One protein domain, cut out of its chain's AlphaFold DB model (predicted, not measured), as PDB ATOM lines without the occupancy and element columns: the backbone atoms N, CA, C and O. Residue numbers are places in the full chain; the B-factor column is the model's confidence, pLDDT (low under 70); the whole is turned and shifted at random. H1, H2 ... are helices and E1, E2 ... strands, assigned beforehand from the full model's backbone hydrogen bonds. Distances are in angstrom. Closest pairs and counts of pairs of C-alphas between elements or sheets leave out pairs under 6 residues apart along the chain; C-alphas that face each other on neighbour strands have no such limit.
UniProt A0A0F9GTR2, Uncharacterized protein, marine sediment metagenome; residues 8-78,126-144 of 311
ATOM      1  N   VAL A   8     -26.808  46.373 -47.015       77.19
ATOM      2  CA  VAL A   8     -25.965  46.711 -45.869       77.19
ATOM      3  C   VAL A   8     -26.804  46.972 -44.628       77.19
ATOM      4  O   VAL A   8     -27.839  47.629 -44.665       77.19
ATOM      5  N   LEU A   9     -26.344  46.469 -43.493       82.88
ATOM      6  CA  LEU A   9     -26.913  46.731 -42.181       82.88
ATOM      7  C   LEU A   9     -26.115  47.839 -41.510       82.88
ATOM      8  O   LEU A   9     -24.890  47.742 -41.441       82.88
ATOM      9  N   ARG A  10     -26.800  48.845 -40.963       77.75
ATOM     10  CA  ARG A  10     -26.157  49.911 -40.188       77.75
ATOM     11  C   ARG A  10     -26.417  49.748 -38.701       77.75
ATOM     12  O   ARG A  10     -27.558  49.554 -38.269       77.75
ATOM     13  N   PHE A  11     -25.361  49.926 -37.923       86.25
ATOM     14  CA  PHE A  11     -25.413  49.980 -36.472       86.25
ATOM     15  C   PHE A  11     -24.751  51.240 -35.947       86.25
ATOM     16  O   PHE A  11     -23.878  51.801 -36.602       86.25
ATOM     17  N   VAL A  12     -25.175  51.666 -34.764       79.56
ATOM     18  CA  VAL A  12     -24.690  52.855 -34.072       79.56
ATOM     19  C   VAL A  12     -24.135  52.442 -32.717       79.56
ATOM     20  O   VAL A  12     -24.881  52.035 -31.827       79.56
ATOM     21  N   VAL A  13     -22.822  52.579 -32.550       83.94
ATOM     22  CA  VAL A  13     -22.126  52.282 -31.294       83.94
ATOM     23  C   VAL A  13     -21.770  53.589 -30.602       83.94
ATOM     24  O   VAL A  13     -21.078  54.434 -31.170       83.94
ATOM     25  N   LYS A  14     -22.225  53.738 -29.357       81.69
ATOM     26  CA  LYS A  14     -21.761  54.782 -28.436       81.69
ATOM     27  C   LYS A  14     -20.684  54.163 -27.543       81.69
ATOM     28  O   LYS A  14     -21.033  53.339 -26.698       81.69
ATOM     29  N   PRO A  15     -19.392  54.473 -27.723       70.56
ATOM     30  CA  PRO A  15     -18.359  53.899 -26.898       70.56
ATOM     31  C   PRO A  15     -18.296  54.594 -25.548       70.56
ATOM     32  O   PRO A  15     -18.457  55.807 -25.425       70.56
ATOM     33  N   THR A  16     -17.974  53.796 -24.542       66.44
ATOM     34  CA  THR A  16     -17.576  54.249 -23.209       66.44
ATOM     35  C   THR A  16     -16.046  54.291 -23.055       66.44
ATOM     36  O   THR A  16     -15.559  54.456 -21.942       66.44
ATOM     37  N   GLY A  17     -15.288  54.095 -24.145       64.38
ATOM     38  CA  GLY A  17     -13.830  53.901 -24.162       64.38
ATOM     39  C   GLY A  17     -13.136  54.523 -25.383       64.38
ATOM     40  O   GLY A  17     -13.750  55.268 -26.149       64.38
ATOM     41  N   HIS A  18     -11.842  54.235 -25.563       69.06
ATOM     42  CA  HIS A  18     -10.997  54.897 -26.564       69.06
ATOM     43  C   HIS A  18     -11.420  54.532 -28.011       69.06
ATOM     44  O   HIS A  18     -11.553  53.347 -28.319       69.06
ATOM     45  N   PRO A  19     -11.556  55.495 -28.949       70.56
ATOM     46  CA  PRO A  19     -11.959  55.276 -30.352       70.56
ATOM     47  C   PRO A  19     -11.271  54.110 -31.083       70.56
ATOM     48  O   PRO A  19     -11.906  53.355 -31.820       70.56
ATOM     49  N   LEU A  20      -9.965  53.934 -30.857       71.56
ATOM     50  CA  LEU A  20      -9.183  52.850 -31.467       71.56
ATOM     51  C   LEU A  20      -9.625  51.449 -31.023       71.56
ATOM     52  O   LEU A  20      -9.467  50.500 -31.785       71.56
ATOM     53  N   GLU A  21     -10.188  51.298 -29.824       77.94
ATOM     54  CA  GLU A  21     -10.698  50.008 -29.344       77.94
ATOM     55  C   GLU A  21     -11.946  49.590 -30.120       77.94
ATOM     56  O   GLU A  21     -12.107  48.416 -30.446       77.94
ATOM     57  N   VAL A  22     -12.799  50.558 -30.472       76.62
ATOM     58  CA  VAL A  22     -13.974  50.333 -31.323       76.62
ATOM     59  C   VAL A  22     -13.517  49.905 -32.714       76.62
ATOM     60  O   VAL A  22     -13.921  48.851 -33.192       76.62
ATOM     61  N   MET A  23     -12.604  50.659 -33.333       75.56
ATOM     62  CA  MET A  23     -12.070  50.315 -34.657       75.56
ATOM     63  C   MET A  23     -11.428  48.924 -34.676       75.56
ATOM     64  O   MET A  23     -11.747  48.121 -35.546       75.56
ATOM     65  N   ASN A  24     -10.587  48.595 -33.692       80.56
ATOM     66  CA  ASN A  24      -9.931  47.286 -33.618       80.56
ATOM     67  C   ASN A  24     -10.902  46.130 -33.343       80.56
ATOM     68  O   ASN A  24     -10.633  45.009 -33.768       80.56
ATOM     69  N   ARG A  25     -12.018  46.380 -32.649       84.00
ATOM     70  CA  ARG A  25     -13.051  45.367 -32.381       84.00
ATOM     71  C   ARG A  25     -13.768  44.928 -33.657       84.00
ATOM     72  O   ARG A  25     -14.019  43.743 -33.837       84.00
ATOM     73  N   PHE A  26     -14.122  45.888 -34.505       82.69
ATOM     74  CA  PHE A  26     -14.927  45.655 -35.708       82.69
ATOM     75  C   PHE A  26     -14.090  45.466 -36.976       82.69
ATOM     76  O   PHE A  26     -14.565  44.886 -37.947       82.69
ATOM     77  N   HIS A  27     -12.863  45.981 -36.975       77.06
ATOM     78  CA  HIS A  27     -11.969  46.011 -38.125       77.06
ATOM     79  C   HIS A  27     -10.516  45.815 -37.648       77.06
ATOM     80  O   HIS A  27      -9.693  46.737 -37.734       77.06
ATOM     81  N   PRO A  28     -10.178  44.648 -37.065       73.75
ATOM     82  CA  PRO A  28      -8.849  44.391 -36.521       73.75
ATOM     83  C   PRO A  28      -7.792  44.595 -37.608       73.75
ATOM     84  O   PRO A  28      -7.900  44.064 -38.711       73.75
ATOM     85  N   GLN A  29      -6.776  45.410 -37.307       68.94
ATOM     86  CA  GLN A  29      -5.726  45.791 -38.266       68.94
ATOM     87  C   GLN A  29      -6.259  46.467 -39.545       68.94
ATOM     88  O   GLN A  29      -5.585  46.467 -40.573       68.94
ATOM     89  N   GLY A  30      -7.468  47.034 -39.501       63.78
ATOM     90  CA  GLY A  30      -8.087  47.662 -40.659       63.78
ATOM     91  C   GLY A  30      -8.587  46.670 -41.714       63.78
ATOM     92  O   GLY A  30      -8.698  47.062 -42.874       63.78
ATOM     93  N   LYS A  31      -8.891  45.418 -41.345       71.44
ATOM     94  CA  LYS A  31      -9.389  44.387 -42.268       71.44
ATOM     95  C   LYS A  31     -10.848  44.017 -42.015       71.44
ATOM     96  O   LYS A  31     -11.289  43.958 -40.868       71.44
ATOM     97  N   THR A  32     -11.549  43.684 -43.100       80.06
ATOM     98  CA  THR A  32     -12.893  43.096 -43.067       80.06
ATOM     99  C   THR A  32     -12.867  41.754 -42.350       80.06
ATOM    100  O   THR A  32     -11.935  40.965 -42.518       80.06
ATOM    101  N   VAL A  33     -13.915  41.496 -41.569       86.25
ATOM    102  CA  VAL A  33     -14.112  40.245 -40.830       86.25
ATOM    103  C   VAL A  33     -15.483  39.656 -41.124       86.25
ATOM    104  O   VAL A  33     -16.450  40.398 -41.305       86.25
ATOM    105  N   LEU A  34     -15.569  38.327 -41.155       89.56
ATOM    106  CA  LEU A  34     -16.785  37.570 -41.467       89.56
ATOM    107  C   LEU A  34     -17.390  36.932 -40.219       89.56
ATOM    108  O   LEU A  34     -16.666  36.567 -39.295       89.56
ATOM    109  N   ASN A  35     -18.704  36.716 -40.214       92.12
ATOM    110  CA  ASN A  35     -19.368  36.030 -39.108       92.12
ATOM    111  C   ASN A  35     -18.987  34.536 -39.056       92.12
ATOM    112  O   ASN A  35     -19.214  33.796 -40.009       92.12
ATOM    113  N   SER A  36     -18.447  34.053 -37.936       91.00
ATOM    114  CA  SER A  36     -18.100  32.629 -37.765       91.00
ATOM    115  C   SER A  36     -19.294  31.748 -37.419       91.00
ATOM    116  O   SER A  36     -19.298  30.557 -37.731       91.00
ATOM    117  N   THR A  37     -20.312  32.332 -36.796       91.44
ATOM    118  CA  THR A  37     -21.534  31.666 -36.347       91.44
ATOM    119  C   THR A  37     -22.753  32.314 -36.998       91.44
ATOM    120  O   THR A  37     -22.667  33.407 -37.568       91.44
ATOM    121  N   ALA A  38     -23.899  31.630 -36.951       92.31
ATOM    122  CA  ALA A  38     -25.139  32.206 -37.449       92.31
ATOM    123  C   ALA A  38     -25.452  33.505 -36.692       92.31
ATOM    124  O   ALA A  38     -25.397  33.555 -35.462       92.31
ATOM    125  N   TRP A  39     -25.778  34.557 -37.435       92.00
ATOM    126  CA  TRP A  39     -25.989  35.884 -36.874       92.00
ATOM    127  C   TRP A  39     -27.150  36.565 -37.587       92.00
ATOM    128  O   TRP A  39     -27.192  36.636 -38.813       92.00
ATOM    129  N   ARG A  40     -28.142  37.015 -36.810       87.50
ATOM    130  CA  ARG A  40     -29.372  37.665 -37.307       87.50
ATOM    131  C   ARG A  40     -30.088  36.898 -38.431       87.50
ATOM    132  O   ARG A  40     -30.532  37.483 -39.415       87.50
ATOM    133  N   GLY A  41     -30.204  35.578 -38.280       85.25
ATOM    134  CA  GLY A  41     -30.878  34.712 -39.255       85.25
ATOM    135  C   GLY A  41     -30.077  34.460 -40.536       85.25
ATOM    136  O   GLY A  41     -30.623  33.927 -41.499       85.25
ATOM    137  N   LYS A  42     -28.797  34.842 -40.561       86.50
ATOM    138  CA  LYS A  42     -27.867  34.567 -41.655       86.50
ATOM    139  C   LYS A  42     -26.881  33.482 -41.242       86.50
ATOM    140  O   LYS A  42     -26.466  33.417 -40.084       86.50
ATOM    141  N   GLU A  43     -26.538  32.617 -42.188       88.06
ATOM    142  CA  GLU A  43     -25.622  31.495 -41.977       88.06
ATOM    143  C   GLU A  43     -24.185  31.979 -41.704       88.06
ATOM    144  O   GLU A  43     -23.846  33.128 -42.015       88.06
ATOM    145  N   PRO A  44     -23.312  31.143 -41.120       89.19
ATOM    146  CA  PRO A  44     -21.883  31.435 -41.030       89.19
ATOM    147  C   PRO A  44     -21.283  31.891 -42.369       89.19
ATOM    148  O   PRO A  44     -21.603  31.337 -43.417       89.19
ATOM    149  N   ARG A  45     -20.372  32.868 -42.324       84.25
ATOM    150  CA  ARG A  45     -19.613  33.417 -43.464       84.25
ATOM    151  C   ARG A  45     -20.480  34.035 -44.562       84.25
ATOM    152  O   ARG A  45     -20.111  34.018 -45.736       84.25
ATOM    153  N   THR A  46     -21.633  34.586 -44.189       84.56
ATOM    154  CA  THR A  46     -22.557  35.262 -45.118       84.56
ATOM    155  C   THR A  46     -22.767  36.744 -44.808       84.56
ATOM    156  O   THR A  46     -23.415  37.445 -45.584       84.56
ATOM    157  N   CYS A  47     -22.189  37.239 -43.712       87.00
ATOM    158  CA  CYS A  47     -22.163  38.640 -43.299       87.00
ATOM    159  C   CYS A  47     -20.718  39.072 -43.007       87.00
ATOM    160  O   CYS A  47     -19.967  38.308 -42.398       87.00
ATOM    161  N   GLY A  48     -20.351  40.296 -43.386       88.31
ATOM    162  CA  GLY A  48     -19.015  40.838 -43.150       88.31
ATOM    163  C   GLY A  48     -19.051  42.307 -42.749       88.31
ATOM    164  O   GLY A  48     -19.822  43.074 -43.324       88.31
ATOM    165  N   VAL A  49     -18.234  42.704 -41.769       87.19
ATOM    166  CA  VAL A  49     -18.067  44.123 -41.416       87.19
ATOM    167  C   VAL A  49     -17.219  44.784 -42.493       87.19
ATOM    168  O   VAL A  49     -16.017  44.533 -42.586       87.19
ATOM    169  N   THR A  50     -17.846  45.619 -43.311       78.69
ATOM    170  CA  THR A  50     -17.201  46.266 -44.460       78.69
ATOM    171  C   THR A  50     -16.776  47.694 -44.160       78.69
ATOM    172  O   THR A  50     -15.894  48.220 -44.839       78.69
ATOM    173  N   LYS A  51     -17.367  48.330 -43.137       78.25
ATOM    174  CA  LYS A  51     -17.032  49.708 -42.771       78.25
ATOM    175  C   LYS A  51     -17.274  50.019 -41.304       78.25
ATOM    176  O   LYS A  51     -18.234  49.549 -40.699       78.25
ATOM    177  N   VAL A  52     -16.433  50.896 -40.767       79.50
ATOM    178  CA  VAL A  52     -16.598  51.520 -39.451       79.50
ATOM    179  C   VAL A  52     -16.212  52.986 -39.597       79.50
ATOM    180  O   VAL A  52     -15.118  53.292 -40.073       79.50
ATOM    181  N   ARG A  53     -17.114  53.899 -39.236       74.75
ATOM    182  CA  ARG A  53     -16.925  55.351 -39.361       74.75
ATOM    183  C   ARG A  53     -17.256  56.032 -38.046       74.75
ATOM    184  O   ARG A  53     -18.341  55.825 -37.520       74.75
ATOM    185  N   SER A  54     -16.358  56.866 -37.531       75.12
ATOM    186  CA  SER A  54     -16.703  57.803 -36.459       75.12
ATOM    187  C   SER A  54     -17.466  58.987 -37.040       75.12
ATOM    188  O   SER A  54     -17.043  59.548 -38.052       75.12
ATOM    189  N   ARG A  55     -18.538  59.414 -36.383       70.88
ATOM    190  CA  ARG A  55     -19.186  60.690 -36.687       70.88
ATOM    191  C   ARG A  55     -18.320  61.858 -36.212       70.88
ATOM    192  O   ARG A  55     -17.545  61.676 -35.267       70.88
ATOM    193  N   PRO A  56     -18.467  63.049 -36.824       66.19
ATOM    194  CA  PRO A  56     -17.858  64.263 -36.305       66.19
ATOM    195  C   PRO A  56     -18.179  64.422 -34.819       66.19
ATOM    196  O   PRO A  56     -19.327  64.290 -34.398       66.19
ATOM    197  N   HIS A  57     -17.143  64.664 -34.024       62.25
ATOM    198  CA  HIS A  57     -17.245  64.842 -32.585       62.25
ATOM    199  C   HIS A  57     -16.348  66.005 -32.180       62.25
ATOM    200  O   HIS A  57     -15.194  66.084 -32.609       62.25
ATOM    201  N   THR A  58     -16.884  66.927 -31.385       69.00
ATOM    202  CA  THR A  58     -16.134  68.092 -30.919       69.00
ATOM    203  C   THR A  58     -15.061  67.644 -29.925       69.00
ATOM    204  O   THR A  58     -15.405  66.983 -28.944       69.00
ATOM    205  N   PRO A  59     -13.779  67.996 -30.134       58.22
ATOM    206  CA  PRO A  59     -12.742  67.757 -29.136       58.22
ATOM    207  C   PRO A  59     -13.159  68.368 -27.789       58.22
ATOM    208  O   PRO A  59     -13.692  69.474 -27.765       58.22
ATOM    209  N   ASP A  60     -12.951  67.637 -26.692       63.47
ATOM    210  CA  ASP A  60     -13.287  68.040 -25.312       63.47
ATOM    211  C   ASP A  60     -14.790  68.108 -24.968       63.47
ATOM    212  O   ASP A  60     -15.179  68.594 -23.903       63.47
ATOM    213  N   SER A  61     -15.654  67.580 -25.838       68.62
ATOM    214  CA  SER A  61     -17.065  67.360 -25.524       68.62
ATOM    215  C   SER A  61     -17.246  66.203 -24.529       68.62
ATOM    216  O   SER A  61     -16.601  65.163 -24.634       68.62
ATOM    217  N   ASN A  62     -18.175  66.359 -23.579       67.81
ATOM    218  CA  ASN A  62     -18.620  65.272 -22.691       67.81
ATOM    219  C   ASN A  62     -19.618  64.317 -23.373       67.81
ATOM    220  O   ASN A  62     -20.135  63.394 -22.738       67.81
ATOM    221  N   GLU A  63     -19.951  64.554 -24.642       67.94
ATOM    222  CA  GLU A  63     -20.855  63.697 -25.397       67.94
ATOM    223  C   GLU A  63     -20.149  62.409 -25.826       67.94
ATOM    224  O   GLU A  63     -18.953  62.375 -26.102       67.94
ATOM    225  N   SER A  64     -20.890  61.308 -25.901       69.75
ATOM    226  CA  SER A  64     -20.327  60.063 -26.418       69.75
ATOM    227  C   SER A  64     -20.021  60.205 -27.911       69.75
ATOM    228  O   SER A  64     -20.886  60.625 -28.682       69.75
ATOM    229  N   VAL A  65     -18.823  59.787 -28.331       73.12
ATOM    230  CA  VAL A  65     -18.500  59.602 -29.756       73.12
ATOM    231  C   VAL A  65     -19.505  58.616 -30.359       73.12
ATOM    232  O   VAL A  65     -20.021  57.741 -29.672       73.12
ATOM    233  N   VAL A  66     -19.826  58.741 -31.638       76.94
ATOM    234  CA  VAL A  66     -20.753  57.816 -32.292       76.94
ATOM    235  C   VAL A  66     -20.048  57.154 -33.459       76.94
ATOM    236  O   VAL A  66     -19.424  57.841 -34.261       76.94
ATOM    237  N   PHE A  67     -20.155  55.831 -33.554       77.75
ATOM    238  CA  PHE A  67     -19.628  55.061 -34.674       77.75
ATOM    239  C   PHE A  67     -20.760  54.427 -35.467       77.75
ATOM    240  O   PHE A  67     -21.595  53.733 -34.891       77.75
ATOM    241  N   ASP A  68     -20.753  54.631 -36.780       75.94
ATOM    242  CA  ASP A  68     -21.574  53.885 -37.722       75.94
ATOM    243  C   ASP A  68     -20.795  52.644 -38.184       75.94
ATOM    244  O   ASP A  68     -19.695  52.752 -38.732       75.94
ATOM    245  N   VAL A  69     -21.361  51.460 -37.949       82.94
ATOM    246  CA  VAL A  69     -20.826  50.174 -38.417       82.94
ATOM    247  C   VAL A  69     -21.695  49.683 -39.562       82.94
ATOM    248  O   VAL A  69     -22.912  49.570 -39.404       82.94
ATOM    249  N   GLU A  70     -21.077  49.374 -40.697       83.44
ATOM    250  CA  GLU A  70     -21.748  48.822 -41.870       83.44
ATOM    251  C   GLU A  70     -21.358  47.350 -42.045       83.44
ATOM    252  O   GLU A  70     -20.178  46.989 -42.066       83.44
ATOM    253  N   VAL A  71     -22.376  46.494 -42.145       86.31
ATOM    254  CA  VAL A  71     -22.228  45.058 -42.394       86.31
ATOM    255  C   VAL A  71     -22.887  44.729 -43.719       86.31
ATOM    256  O   VAL A  71     -24.092  44.908 -43.859       86.31
ATOM    257  N   SER A  72     -22.128  44.216 -44.675       84.56
ATOM    258  CA  SER A  72     -22.671  43.768 -45.958       84.56
ATOM    259  C   SER A  72     -23.015  42.284 -45.911       84.56
ATOM    260  O   SER A  72     -22.369  41.507 -45.203       84.56
ATOM    261  N   TYR A  73     -23.992  41.872 -46.714       83.62
ATOM    262  CA  TYR A  73     -24.196  40.457 -47.017       83.62
ATOM    263  C   TYR A  73     -23.290  39.975 -48.139       83.62
ATOM    264  O   TYR A  73     -22.914  40.745 -49.028       83.62
ATOM    265  N   ARG A  74     -22.979  38.676 -48.097       76.38
ATOM    266  CA  ARG A  74     -22.213  38.002 -49.136       76.38
ATOM    267  C   ARG A  74     -22.990  38.116 -50.443       76.38
ATOM    268  O   ARG A  74     -24.153  37.692 -50.477       76.38
ATOM    269  N   PRO A  75     -22.401  38.691 -51.499       64.75
ATOM    270  CA  PRO A  75     -23.088  38.799 -52.772       64.75
ATOM    271  C   PRO A  75     -23.424  37.396 -53.291       64.75
ATOM    272  O   PRO A  75     -22.610  36.474 -53.256       64.75
ATOM    273  N   ARG A  76     -24.672  37.202 -53.729       54.22
ATOM    274  CA  ARG A  76     -25.131  35.904 -54.232       54.22
ATOM    275  C   ARG A  76     -24.627  35.704 -55.657       54.22
ATOM    276  O   ARG A  76     -25.168  36.290 -56.585       54.22
ATOM    277  N   GLY A  77     -23.661  34.808 -55.829       49.25
ATOM    278  CA  GLY A  77     -23.395  34.180 -57.125       49.25
ATOM    279  C   GLY A  77     -22.599  35.001 -58.140       49.25
ATOM    280  O   GLY A  77     -22.530  34.583 -59.293       49.25
ATOM    281  N   CYS A  78     -21.955  36.100 -57.751       44.19
ATOM    282  CA  CYS A  78     -20.971  36.748 -58.618       44.19
ATOM    283  C   CYS A  78     -19.586  36.187 -58.321       44.19
ATOM    284  O   CYS A  78     -18.859  36.751 -57.522       44.19
ATOM    285  N   ASP A 126     -10.650  37.271 -42.183       84.12
ATOM    286  CA  ASP A 126     -10.653  36.594 -40.898       84.12
ATOM    287  C   ASP A 126     -12.090  36.371 -40.424       84.12
ATOM    288  O   ASP A 126     -12.994  37.180 -40.653       84.12
ATOM    289  N   VAL A 127     -12.309  35.250 -39.743       87.56
ATOM    290  CA  VAL A 127     -13.635  34.863 -39.270       87.56
ATOM    291  C   VAL A 127     -13.732  35.143 -37.773       87.56
ATOM    292  O   VAL A 127     -12.932  34.637 -36.989       87.56
ATOM    293  N   VAL A 128     -14.723  35.935 -37.371       88.88
ATOM    294  CA  VAL A 128     -14.936  36.382 -35.990       88.88
ATOM    295  C   VAL A 128     -16.357  36.047 -35.551       88.88
ATOM    296  O   VAL A 128     -17.304  36.095 -36.336       88.88
ATOM    297  N   ASP A 129     -16.528  35.691 -34.281       90.12
ATOM    298  CA  ASP A 129     -17.856  35.436 -33.725       90.12
ATOM    299  C   ASP A 129     -18.601  36.751 -33.476       90.12
ATOM    300  O   ASP A 129     -18.396  37.426 -32.469       90.12
ATOM    301  N   PHE A 130     -19.486  37.119 -34.405       92.38
ATOM    302  CA  PHE A 130     -20.275  38.351 -34.316       92.38
ATOM    303  C   PHE A 130     -21.177  38.385 -33.078       92.38
ATOM    304  O   PHE A 130     -21.520  39.467 -32.617       92.38
ATOM    305  N   ASN A 131     -21.534  37.233 -32.501       89.06
ATOM    306  CA  ASN A 131     -22.319  37.191 -31.267       89.06
ATOM    307  C   ASN A 131     -21.515  37.635 -30.030       89.06
ATOM    308  O   ASN A 131     -22.108  37.931 -28.997       89.06
ATOM    309  N   GLN A 132     -20.183  37.707 -30.129       89.69
ATOM    310  CA  GLN A 132     -19.302  38.230 -29.076       89.69
ATOM    311  C   GLN A 132     -18.995  39.722 -29.253       89.69
ATOM    312  O   GLN A 132     -18.371  40.336 -28.387       89.69
ATOM    313  N   ILE A 133     -19.419  40.313 -30.371       88.12
ATOM    314  CA  ILE A 133     -19.228  41.726 -30.666       88.12
ATOM    315  C   ILE A 133     -20.495  42.479 -30.263       88.12
ATOM    316  O   ILE A 133     -21.588  42.204 -30.755       88.12
ATOM    317  N   ASP A 134     -20.346  43.483 -29.406       88.44
ATOM    318  CA  ASP A 134     -21.412  44.454 -29.175       88.44
ATOM    319  C   ASP A 134     -21.480  45.437 -30.349       88.44
ATOM    320  O   ASP A 134     -20.677  46.367 -30.413       88.44
ATOM    321  N   PHE A 135     -22.422  45.206 -31.269       86.19
ATOM    322  CA  PHE A 135     -22.706  46.060 -32.429       86.19
ATOM    323  C   PHE A 135     -23.455  47.355 -32.081       86.19
ATOM    324  O   PHE A 135     -23.616  48.201 -32.955       86.19
ATOM    325  N   GLY A 136     -23.907  47.546 -30.840       88.44
ATOM    326  CA  GLY A 136     -24.713  48.703 -30.465       88.44
ATOM    327  C   GLY A 136     -26.121  48.694 -31.076       88.44
ATOM    328  O   GLY A 136     -26.732  47.649 -31.311       88.44
ATOM    329  N   GLU A 137     -26.673  49.883 -31.307       88.94
ATOM    330  CA  GLU A 137     -28.058  50.063 -31.741       88.94
ATOM    331  C   GLU A 137     -28.206  49.808 -33.244       88.94
ATOM    332  O   GLU A 137     -27.639  50.520 -34.074       88.94
ATOM    333  N   PHE A 138     -29.023  48.824 -33.617       89.25
ATOM    334  CA  PHE A 138     -29.366  48.599 -35.017       89.25
ATOM    335  C   PHE A 138     -30.252  49.725 -35.560       89.25
ATOM    336  O   PHE A 138     -31.313  50.003 -35.004       89.25
ATOM    337  N   ARG A 139     -29.843  50.337 -36.676       82.38
ATOM    338  CA  ARG A 139     -30.577  51.441 -37.312       82.38
ATOM    339  C   ARG A 139     -31.422  51.019 -38.502       82.38
ATOM    340  O   ARG A 139     -32.429  51.666 -38.763       82.38
ATOM    341  N   GLY A 140     -31.032  49.968 -39.214       78.06
ATOM    342  CA  GLY A 140     -31.781  49.504 -40.376       78.06
ATOM    343  C   GLY A 140     -30.944  48.727 -41.378       78.06
ATOM    344  O   GLY A 140     -29.725  48.592 -41.243       78.06
ATOM    345  N   GLU A 141     -31.649  48.215 -42.376       81.06
ATOM    346  CA  GLU A 141     -31.119  47.543 -43.554       81.06
ATOM    347  C   GLU A 141     -31.324  48.478 -44.751       81.06
ATOM    348  O   GLU A 141     -32.424  48.992 -44.951       81.06
ATOM    349  N   PHE A 142     -30.254  48.752 -45.490       69.94
ATOM    350  CA  PHE A 142     -30.212  49.716 -46.584       69.94
ATOM    351  C   PHE A 142     -29.730  49.002 -47.843       69.94
ATOM    352  O   PHE A 142     -28.783  48.216 -47.792       69.94
ATOM    353  N   GLU A 143     -30.354  49.278 -48.983       64.62
ATOM    354  CA  GLU A 143     -29.757  48.908 -50.263       64.62
ATOM    355  C   GLU A 143     -28.557  49.824 -50.519       64.62
ATOM    356  O   GLU A 143     -28.638  51.038 -50.328       64.62
ATOM    357  N   VAL A 144     -27.426  49.237 -50.911       61.19
ATOM    358  CA  VAL A 144     -26.290  49.993 -51.432       61.19
ATOM    359  C   VAL A 144     -26.785  50.641 -52.716       61.19
ATOM    360  O   VAL A 144     -27.087  49.935 -53.682       61.19
TER     361      VAL A 144
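AT A GLANCE: This is residues 8 to 78 and 126 to 144 of the 311 residues of an uncharacterized protein of marine sediment metagenome (UniProt A0A0F9GTR2). One strongly twisted sheet of six strands curls round a single short helix, H1. The stretch of residues 55 to 66, with no named element, lies toward one end of the longest axis, and residues 75 to 78 lie toward the other. The printed part has 90 residues, with E1 H1 E2 E3 E4 E5 E6 along the chain; the mixed sheet runs E5 E2 E3 E4 E1 E6. The class is mostly strand, with 42 residues, under half, in named elements; the whole is compact, with a radius of gyration of the C-alphas of 13.6 A, and spans 47 by 25 by 21 A.

HOW THE PARTS SIT: Start at the hairpin of E3, residues 47 to 54, and E4, residues 67 to 73, antiparallel at 159 degrees, where N 53 and O 68 are 2.9 A apart. E2, residues 33 to 35, forms a hairpin with E3, N 35 to O 47 being 3.0 A; E2 E3 E4 are a meander, each strand the antiparallel neighbour of the one before. E5, residues 126 to 128, is parallel to E2, with N 128 and O 34 at 2.8 A. Beside E4 find antiparallel E1, residues 8 to 13, with N 9 and O 71 at 2.8 A. Edge strand E6, residues 137 to 143, is antiparallel to E1, with N 10 and O 140 at 2.9 A. H1, residues 19 to 26, is on the sheet; its closest C-alphas to E3 are those of Phe 26 and Val 49, 6.7 A. Every O i to N i+4 pair in H1 is within hydrogen-bond range.

IN THESE COORDINATES: Find C-alpha 8 at (-25.965, 46.711, -45.869), where E1 begins its 16.1 A. H1 covers 11.4 A, E3 21.1 A and E4 19.7 A; E2 and E5 have three residues each. E6 runs 18.6 A to C-alpha 143 at (-29.757, 48.908, -50.263).

THE WHOLE: The C-alphas farthest apart, Asp 60 and Gly 77, are 47.5 A apart. Residues 79 to 125 are not printed; C-alphas 78 and 126 are 20.5 A apart across the cut. The links E2 to E3 and E3 to E4 are long. Confidence is under 70 at residues 16 to 18, 29 to 30, 56 to 64, 75 to 78 and 142 to 144 of the model.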